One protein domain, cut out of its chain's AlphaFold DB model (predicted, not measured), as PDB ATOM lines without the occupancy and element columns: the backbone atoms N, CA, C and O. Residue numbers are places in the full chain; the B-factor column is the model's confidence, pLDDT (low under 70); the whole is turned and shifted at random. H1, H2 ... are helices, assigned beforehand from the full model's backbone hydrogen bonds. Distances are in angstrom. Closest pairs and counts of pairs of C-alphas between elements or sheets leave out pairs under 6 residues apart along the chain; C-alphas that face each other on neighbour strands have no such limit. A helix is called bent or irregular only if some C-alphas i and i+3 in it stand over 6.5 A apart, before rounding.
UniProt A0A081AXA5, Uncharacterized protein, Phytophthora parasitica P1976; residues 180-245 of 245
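AT A GLANCE: This is residues 180 to 245 of the 245 residues of an uncharacterized protein of Phytophthora parasitica P1976 (UniProt A0A081AXA5). A long bent helix, H1, and a second helix, H2, make the two limbs of an open U: the chain runs out along H1, turns through residues 214 to 220 and folds back along H2, with a gap between the limbs. The printed part has 66 residues, with two named helices, H1 then H2, and no named strand; its class is all helix. The outline is a rod spanning 51 by 19 by 16 A, only just loose and close to extended, with a radius of gyration of the C-alphas of 16.0 A.

IN THESE COORDINATES: H1, residues 181 to 213, was assigned as one helix by its hydrogen bonds but is bent, with C-alphas 197 and 200 lying 7.2 A apart. Its arm H1a, residues 181 to 197, is 24.3 A long and begins at C-alpha 181 (-53.817, -4.874, 30.088). Its arm H1b, residues 200 to 213, is 19.9 A long and ends at C-alpha 213 (-29.597, 6.925, -4.482). H2, residues 221 to 241, is 31.3 A long and ends at C-alpha 241 (-60.685, -10.827, 17.266).

HOW THE PARTS SIT: H1a and H1b stand at a steep tilt of 51 degrees. H1b and H2 are near each other, with 7 pairs of C-alphas within 10 A, the closest at 8.2 A. H1a and H2 are apart. In H1a, H1b and H2 every O i to N i+4 pair is within hydrogen-bond range.

THE WHOLE: The C-alphas of Asp 215 and Val 245, the two farthest apart, are 51.6 A from each other. The link from H1 to H2, 7 residues, is short. Residues 233 to 245, of which 233 to 241 belong to H2, stand free. The printed part has no cut and ends at Val 245, the chain's last residue. The mean pLDDT of the printed part is 71.6; 32 residues are under 70, among them residues 213 to 221 and 227 to 245.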
ATOM      1  N   PRO A 180     -50.657  -4.478  33.816       93.25
ATOM      2  CA  PRO A 180     -52.072  -4.545  33.491       93.25
ATOM      3  C   PRO A 180     -52.341  -4.378  31.999       93.25
ATOM      4  O   PRO A 180     -51.702  -3.596  31.299       93.25
ATOM      5  N   ARG A 181     -53.393  -5.027  31.495       88.75
ATOM      6  CA  ARG A 181     -53.817  -4.874  30.088       88.75
ATOM      7  C   ARG A 181     -54.087  -3.413  29.702       88.75
ATOM      8  O   ARG A 181     -53.938  -3.050  28.540       88.75
ATOM      9  N   ALA A 182     -54.489  -2.576  30.661       89.00
ATOM     10  CA  ALA A 182     -54.682  -1.141  30.455       89.00
ATOM     11  C   ALA A 182     -53.386  -0.418  30.069       89.00
ATOM     12  O   ALA A 182     -53.408   0.390  29.143       89.00
ATOM     13  N   PHE A 183     -52.270  -0.771  30.710       93.19
ATOM     14  CA  PHE A 183     -50.953  -0.239  30.377       93.19
ATOM     15  C   PHE A 183     -50.606  -0.539  28.916       93.19
ATOM     16  O   PHE A 183     -50.330   0.375  28.148       93.19
ATOM     17  N   TRP A 184     -50.743  -1.794  28.484       91.69
ATOM     18  CA  TRP A 184     -50.455  -2.178  27.098       91.69
ATOM     19  C   TRP A 184     -51.380  -1.517  26.074       91.69
ATOM     20  O   TRP A 184     -50.941  -1.175  24.978       91.69
ATOM     21  N   ARG A 185     -52.654  -1.293  26.424       90.50
ATOM     22  CA  ARG A 185     -53.575  -0.512  25.584       90.50
ATOM     23  C   ARG A 185     -53.090   0.926  25.411       90.50
ATOM     24  O   ARG A 185     -53.131   1.431  24.293       90.50
ATOM     25  N   HIS A 186     -52.614   1.549  26.485       90.88
ATOM     26  CA  HIS A 186     -52.052   2.893  26.434       90.88
ATOM     27  C   HIS A 186     -50.749   2.927  25.625       90.88
ATOM     28  O   HIS A 186     -50.653   3.706  24.686       90.88
ATOM     29  N   VAL A 187     -49.811   2.005  25.868       90.19
ATOM     30  CA  VAL A 187     -48.576   1.879  25.070       90.19
ATOM     31  C   VAL A 187     -48.891   1.719  23.584       90.19
ATOM     32  O   VAL A 187     -48.280   2.385  22.753       90.19
ATOM     33  N   ALA A 188     -49.865   0.879  23.225       84.81
ATOM     34  CA  ALA A 188     -50.262   0.696  21.833       84.81
ATOM     35  C   ALA A 188     -50.871   1.966  21.216       84.81
ATOM     36  O   ALA A 188     -50.656   2.223  20.033       84.81
ATOM     37  N   HIS A 189     -51.628   2.737  21.997       85.62
ATOM     38  CA  HIS A 189     -52.188   4.018  21.574       85.62
ATOM     39  C   HIS A 189     -51.091   5.063  21.360       85.62
ATOM     40  O   HIS A 189     -50.994   5.619  20.272       85.62
ATOM     41  N   GLU A 190     -50.214   5.262  22.343       88.19
ATOM     42  CA  GLU A 190     -49.115   6.229  22.255       88.19
ATOM     43  C   GLU A 190     -48.115   5.858  21.163       88.19
ATOM     44  O   GLU A 190     -47.660   6.719  20.416       88.19
ATOM     45  N   THR A 191     -47.825   4.567  20.991       85.94
ATOM     46  CA  THR A 191     -46.987   4.096  19.882       85.94
ATOM     47  C   THR A 191     -47.638   4.428  18.544       85.94
ATOM     48  O   THR A 191     -46.963   4.913  17.640       85.94
ATOM     49  N   GLN A 192     -48.950   4.211  18.404       86.31
ATOM     50  CA  GLN A 192     -49.669   4.577  17.187       86.31
ATOM     51  C   GLN A 192     -49.654   6.094  16.950       86.31
ATOM     52  O   GLN A 192     -49.363   6.516  15.835       86.31
ATOM     53  N   LEU A 193     -49.902   6.904  17.982       87.56
ATOM     54  CA  LEU A 193     -49.829   8.363  17.887       87.56
ATOM     55  C   LEU A 193     -48.438   8.833  17.465       87.56
ATOM     56  O   LEU A 193     -48.314   9.646  16.552       87.56
ATOM     57  N   TYR A 194     -47.391   8.299  18.089       86.62
ATOM     58  CA  TYR A 194     -46.009   8.598  17.734       86.62
ATOM     59  C   TYR A 194     -45.714   8.253  16.271       86.62
ATOM     60  O   TYR A 194     -45.108   9.048  15.546       86.62
ATOM     61  N   TRP A 195     -46.179   7.090  15.810       82.44
ATOM     62  CA  TRP A 195     -46.073   6.701  14.409       82.44
ATOM     63  C   TRP A 195     -46.787   7.687  13.492       82.44
ATOM     64  O   TRP A 195     -46.180   8.142  12.532       82.44
ATOM     65  N   GLU A 196     -48.035   8.054  13.780       82.00
ATOM     66  CA  GLU A 196     -48.804   9.008  12.972       82.00
ATOM     67  C   GLU A 196     -48.136  10.390  12.913       82.00
ATOM     68  O   GLU A 196     -48.058  10.988  11.840       82.00
ATOM     69  N   GLN A 197     -47.599  10.868  14.037       85.75
ATOM     70  CA  GLN A 197     -46.906  12.155  14.132       85.75
ATOM     71  C   GLN A 197     -45.590  12.170  13.348       85.75
ATOM     72  O   GLN A 197     -45.291  13.138  12.654       85.75
ATOM     73  N   THR A 198     -44.805  11.098  13.436       84.31
ATOM     74  CA  THR A 198     -43.486  11.025  12.789       84.31
ATOM     75  C   THR A 198     -43.539  10.489  11.358       84.31
ATOM     76  O   THR A 198     -42.547  10.591  10.634       84.31
ATOM     77  N   PHE A 199     -44.685   9.960  10.912       81.50
ATOM     78  CA  PHE A 199     -44.821   9.290   9.618       81.50
ATOM     79  C   PHE A 199     -44.444  10.186   8.440       81.50
ATOM     80  O   PHE A 199     -43.666   9.768   7.589       81.50
ATOM     81  N   GLU A 200     -44.984  11.405   8.374       80.19
ATOM     82  CA  GLU A 200     -44.763  12.289   7.221       80.19
ATOM     83  C   GLU A 200     -43.299  12.751   7.132       80.19
ATOM     84  O   GLU A 200     -42.723  12.723   6.050       80.19
ATOM     85  N   ALA A 201     -42.663  13.075   8.262       84.06
ATOM     86  CA  ALA A 201     -41.245  13.442   8.297       84.06
ATOM     87  C   ALA A 201     -40.340  12.269   7.879       84.06
ATOM     88  O   ALA A 201     -39.410  12.433   7.086       84.06
ATOM     89  N   ARG A 202     -40.640  11.056   8.361       82.12
ATOM     90  CA  ARG A 202     -39.924   9.838   7.953       82.12
ATOM     91  C   ARG A 202     -40.121   9.526   6.472       82.12
ATOM     92  O   ARG A 202     -39.173   9.117   5.808       82.12
ATOM     93  N   LEU A 203     -41.331   9.734   5.957       82.62
ATOM     94  CA  LEU A 203     -41.673   9.533   4.552       82.62
ATOM     95  C   LEU A 203     -40.901  10.492   3.643       82.62
ATOM     96  O   LEU A 203     -40.335  10.057   2.644       82.62
ATOM     97  N   GLU A 204     -40.848  11.775   3.999       83.56
ATOM     98  CA  GLU A 204     -40.086  12.783   3.256       83.56
ATOM     99  C   GLU A 204     -38.598  12.459   3.235       83.56
ATOM    100  O   GLU A 204     -37.980  12.471   2.171       83.56
ATOM    101  N   LYS A 205     -38.035  12.076   4.384       81.12
ATOM    102  CA  LYS A 205     -36.632  11.675   4.468       81.12
ATOM    103  C   LYS A 205     -36.329  10.431   3.625       81.12
ATOM    104  O   LYS A 205     -35.300  10.381   2.953       81.12
ATOM    105  N   ALA A 206     -37.219   9.437   3.634       78.94
ATOM    106  CA  ALA A 206     -37.075   8.238   2.813       78.94
ATOM    107  C   ALA A 206     -37.135   8.563   1.310       78.94
ATOM    108  O   ALA A 206     -36.304   8.067   0.554       78.94
ATOM    109  N   MET A 207     -38.054   9.438   0.887       77.44
ATOM    110  CA  MET A 207     -38.157   9.886  -0.508       77.44
ATOM    111  C   MET A 207     -36.950  10.716  -0.955       77.44
ATOM    112  O   MET A 207     -36.482  10.538  -2.078       77.44
ATOM    113  N   ALA A 208     -36.429  11.600  -0.097       79.69
ATOM    114  CA  ALA A 208     -35.220  12.370  -0.388       79.69
ATOM    115  C   ALA A 208     -34.023  11.436  -0.610       79.69
ATOM    116  O   ALA A 208     -33.352  11.520  -1.636       79.69
ATOM    117  N   LYS A 209     -33.836  10.462   0.289       77.44
ATOM    118  CA  LYS A 209     -32.774   9.459   0.171       77.44
ATOM    119  C   LYS A 209     -32.935   8.566  -1.066       77.44
ATOM    120  O   LYS A 209     -31.951   8.265  -1.728       77.44
ATOM    121  N   GLU A 210     -34.154   8.140  -1.403       69.81
ATOM    122  CA  GLU A 210     -34.406   7.354  -2.621       69.81
ATOM    123  C   GLU A 210     -34.073   8.152  -3.890       69.81
ATOM    124  O   GLU A 210     -33.515   7.586  -4.826       69.81
ATOM    125  N   GLY A 211     -34.371   9.456  -3.905       69.12
ATOM    126  CA  GLY A 211     -34.042  10.345  -5.021       69.12
ATOM    127  C   GLY A 211     -32.543  10.624  -5.168       69.12
ATOM    128  O   GLY A 211     -32.076  10.832  -6.280       69.12
ATOM    129  N   GLU A 212     -31.778  10.593  -4.075       71.50
ATOM    130  CA  GLU A 212     -30.312  10.699  -4.120       71.50
ATOM    131  C   GLU A 212     -29.637   9.401  -4.588       71.50
ATOM    132  O   GLU A 212     -28.591   9.441  -5.230       71.50
ATOM    133  N   VAL A 213     -30.218   8.242  -4.254       69.50
ATOM    134  CA  VAL A 213     -29.597   6.925  -4.482       69.50
ATOM    135  C   VAL A 213     -30.058   6.274  -5.788       69.50
ATOM    136  O   VAL A 213     -29.331   5.453  -6.350       69.50
ATOM    137  N   THR A 214     -31.259   6.585  -6.279       65.31
ATOM    138  CA  THR A 214     -31.846   5.887  -7.429       65.31
ATOM    139  C   THR A 214     -32.603   6.819  -8.376       65.31
ATOM    140  O   THR A 214     -33.451   7.593  -7.950       65.31
ATOM    141  N   ASP A 215     -32.419   6.631  -9.684       61.69
ATOM    142  CA  ASP A 215     -33.217   7.294 -10.733       61.69
ATOM    143  C   ASP A 215     -34.590   6.618 -10.967       61.69
ATOM    144  O   ASP A 215     -35.192   6.717 -12.041       61.69
ATOM    145  N   ARG A 216     -35.092   5.846  -9.991       67.00
ATOM    146  CA  ARG A 216     -36.336   5.076 -10.143       67.00
ATOM    147  C   ARG A 216     -37.568   5.989 -10.068       67.00
ATOM    148  O   ARG A 216     -37.572   6.972  -9.328       67.00
ATOM    149  N   PRO A 217     -38.661   5.659 -10.787       59.66
ATOM    150  CA  PRO A 217     -39.902   6.417 -10.696       59.66
ATOM    151  C   PRO A 217     -40.503   6.282  -9.292       59.66
ATOM    152  O   PRO A 217     -41.003   5.222  -8.910       59.66
ATOM    153  N   GLN A 218     -40.469   7.378  -8.533       63.28
ATOM    154  CA  GLN A 218     -40.945   7.404  -7.155       63.28
ATOM    155  C   GLN A 218     -42.452   7.123  -7.067       63.28
ATOM    156  O   GLN A 218     -43.274   7.662  -7.816       63.28
ATOM    157  N   LYS A 219     -42.843   6.267  -6.114       66.38
ATOM    158  CA  LYS A 219     -44.256   5.977  -5.824       66.38
ATOM    159  C   LYS A 219     -44.912   7.238  -5.236       66.38
ATOM    160  O   LYS A 219     -44.374   7.865  -4.328       66.38
ATOM    161  N   SER A 220     -46.107   7.599  -5.719       67.69
ATOM    162  CA  SER A 220     -46.789   8.819  -5.261       67.69
ATOM    163  C   SER A 220     -47.087   8.781  -3.756       67.69
ATOM    164  O   SER A 220     -47.555   7.771  -3.223       67.69
ATOM    165  N   ARG A 221     -46.862   9.909  -3.068       66.44
ATOM    166  CA  ARG A 221     -47.082  10.086  -1.616       66.44
ATOM    167  C   ARG A 221     -48.455   9.591  -1.152       66.44
ATOM    168  O   ARG A 221     -48.590   8.946  -0.114       66.44
ATOM    169  N   GLU A 222     -49.476   9.809  -1.974       70.75
ATOM    170  CA  GLU A 222     -50.841   9.367  -1.706       70.75
ATOM    171  C   GLU A 222     -50.994   7.833  -1.717       70.75
ATOM    172  O   GLU A 222     -51.752   7.269  -0.924       70.75
ATOM    173  N   LYS A 223     -50.236   7.131  -2.569       72.00
ATOM    174  CA  LYS A 223     -50.225   5.664  -2.638       72.00
ATOM    175  C   LYS A 223     -49.596   5.057  -1.381       72.00
ATOM    176  O   LYS A 223     -50.116   4.063  -0.868       72.00
ATOM    177  N   LEU A 224     -48.548   5.683  -0.836       69.12
ATOM    178  CA  LEU A 224     -47.916   5.251   0.418       69.12
ATOM    179  C   LEU A 224     -48.852   5.452   1.619       69.12
ATOM    180  O   LEU A 224     -49.038   4.525   2.412       69.12
ATOM    181  N   ARG A 225     -49.549   6.594   1.697       68.56
ATOM    182  CA  ARG A 225     -50.572   6.844   2.732       68.56
ATOM    183  C   ARG A 225     -51.720   5.833   2.677       68.56
ATOM    184  O   ARG A 225     -52.128   5.296   3.709       68.56
ATOM    185  N   LYS A 226     -52.223   5.520   1.477       72.88
ATOM    186  CA  LYS A 226     -53.287   4.516   1.285       72.88
ATOM    187  C   LYS A 226     -52.846   3.125   1.742       72.88
ATOM    188  O   LYS A 226     -53.604   2.474   2.467       72.88
ATOM    189  N   LYS A 227     -51.622   2.697   1.399       69.38
ATOM    190  CA  LYS A 227     -51.065   1.410   1.847       69.38
ATOM    191  C   LYS A 227     -51.005   1.341   3.377       69.38
ATOM    192  O   LYS A 227     -51.516   0.370   3.936       69.38
ATOM    193  N   ASN A 228     -50.529   2.390   4.048       65.56
ATOM    194  CA  ASN A 228     -50.484   2.446   5.513       65.56
ATOM    195  C   ASN A 228     -51.891   2.357   6.147       65.56
ATOM    196  O   ASN A 228     -52.146   1.503   6.994       65.56
ATOM    197  N   SER A 229     -52.866   3.119   5.634       62.94
ATOM    198  CA  SER A 229     -54.260   3.056   6.120       62.94
ATOM    199  C   SER A 229     -54.881   1.652   6.039       62.94
ATOM    200  O   SER A 229     -55.774   1.310   6.817       62.94
ATOM    201  N   SER A 230     -54.430   0.832   5.082       62.69
ATOM    202  CA  SER A 230     -54.884  -0.551   4.928       62.69
ATOM    203  C   SER A 230     -54.227  -1.486   5.946       62.69
ATOM    204  O   SER A 230     -54.875  -2.408   6.434       62.69
ATOM    205  N   VAL A 231     -52.962  -1.231   6.298       63.75
ATOM    206  CA  VAL A 231     -52.211  -1.981   7.313       63.75
ATOM    207  C   VAL A 231     -52.782  -1.695   8.700       63.75
ATOM    208  O   VAL A 231     -53.133  -2.632   9.413       63.75
ATOM    209  N   LEU A 232     -52.991  -0.421   9.043       62.50
ATOM    210  CA  LEU A 232     -53.583  -0.027  10.325       62.50
ATOM    211  C   LEU A 232     -55.010  -0.568  10.497       62.50
ATOM    212  O   LEU A 232     -55.359  -1.061  11.569       62.50
ATOM    213  N   ARG A 233     -55.822  -0.578   9.429       63.81
ATOM    214  CA  ARG A 233     -57.157  -1.203   9.460       63.81
ATOM    215  C   ARG A 233     -57.111  -2.708   9.719       63.81
ATOM    216  O   ARG A 233     -57.956  -3.213  10.455       63.81
ATOM    217  N   ARG A 234     -56.126  -3.424   9.166       62.69
ATOM    218  CA  ARG A 234     -55.929  -4.855   9.454       62.69
ATOM    219  C   ARG A 234     -55.534  -5.087  10.915       62.69
ATOM    220  O   ARG A 234     -56.124  -5.951  11.556       62.69
ATOM    221  N   LEU A 235     -54.632  -4.270  11.469       56.81
ATOM    222  CA  LEU A 235     -54.286  -4.340  12.894       56.81
ATOM    223  C   LEU A 235     -55.490  -4.052  13.804       56.81
ATOM    224  O   LEU A 235     -55.665  -4.717  14.825       56.81
ATOM    225  N   HIS A 236     -56.343  -3.092  13.436       59.41
ATOM    226  CA  HIS A 236     -57.561  -2.795  14.190       59.41
ATOM    227  C   HIS A 236     -58.552  -3.971  14.176       59.41
ATOM    228  O   HIS A 236     -59.124  -4.304  15.212       59.41
ATOM    229  N   HIS A 237     -58.708  -4.662  13.042       48.06
ATOM    230  CA  HIS A 237     -59.537  -5.870  12.970       48.06
ATOM    231  C   HIS A 237     -58.991  -7.031  13.815       48.06
ATOM    232  O   HIS A 237     -59.777  -7.748  14.430       48.06
ATOM    233  N   MET A 238     -57.667  -7.183  13.928       47.59
ATOM    234  CA  MET A 238     -57.062  -8.203  14.799       47.59
ATOM    235  C   MET A 238     -57.239  -7.895  16.295       47.59
ATOM    236  O   MET A 238     -57.422  -8.815  17.091       47.59
ATOM    237  N   LYS A 239     -57.264  -6.611  16.691       52.50
ATOM    238  CA  LYS A 239     -57.576  -6.202  18.077       52.50
ATOM    239  C   LYS A 239     -58.999  -6.585  18.503       52.50
ATOM    240  O   LYS A 239     -59.210  -6.851  19.680       52.50
ATOM    241  N   LEU A 240     -59.951  -6.642  17.568       47.84
ATOM    242  CA  LEU A 240     -61.326  -7.071  17.853       47.84
ATOM    243  C   LEU A 240     -61.456  -8.597  17.967       47.84
ATOM    244  O   LEU A 240     -62.282  -9.077  18.735       47.84
ATOM    245  N   PHE A 241     -60.622  -9.361  17.256       38.25
ATOM    246  CA  PHE A 241     -60.685 -10.827  17.266       38.25
ATOM    247  C   PHE A 241     -60.100 -11.452  18.546       38.25
ATOM    248  O   PHE A 241     -60.570 -12.489  18.995       38.25
ATOM    249  N   ASN A 242     -59.147 -10.776  19.199       43.19
ATOM    250  CA  ASN A 242     -58.548 -11.224  20.466       43.19
ATOM    251  C   ASN A 242     -59.295 -10.720  21.722       43.19
ATOM    252  O   ASN A 242     -58.779 -10.829  22.832       43.19
ATOM    253  N   GLY A 243     -60.488 -10.136  21.553       42.25
ATOM    254  CA  GLY A 243     -61.342  -9.629  22.633       42.25
ATOM    255  C   GLY A 243     -62.384 -10.623  23.156       42.25
ATOM    256  O   GLY A 243     -63.243 -10.225  23.936       42.25
ATOM    257  N   SER A 244     -62.339 -11.886  22.728       37.22
ATOM    258  CA  SER A 244     -63.269 -12.925  23.175       37.22
ATOM    259  C   SER A 244     -62.508 -14.168  23.628       37.22
ATOM    260  O   SER A 244     -62.457 -15.127  22.869       37.22
ATOM    261  N   VAL A 245     -61.902 -14.107  24.820       35.44
ATOM    262  CA  VAL A 245     -61.881 -15.121  25.905       35.44
ATOM    263  C   VAL A 245     -61.335 -14.439  27.161       35.44
ATOM    264  O   VAL A 245     -60.260 -13.800  27.069       35.44
TER     265      VAL A 245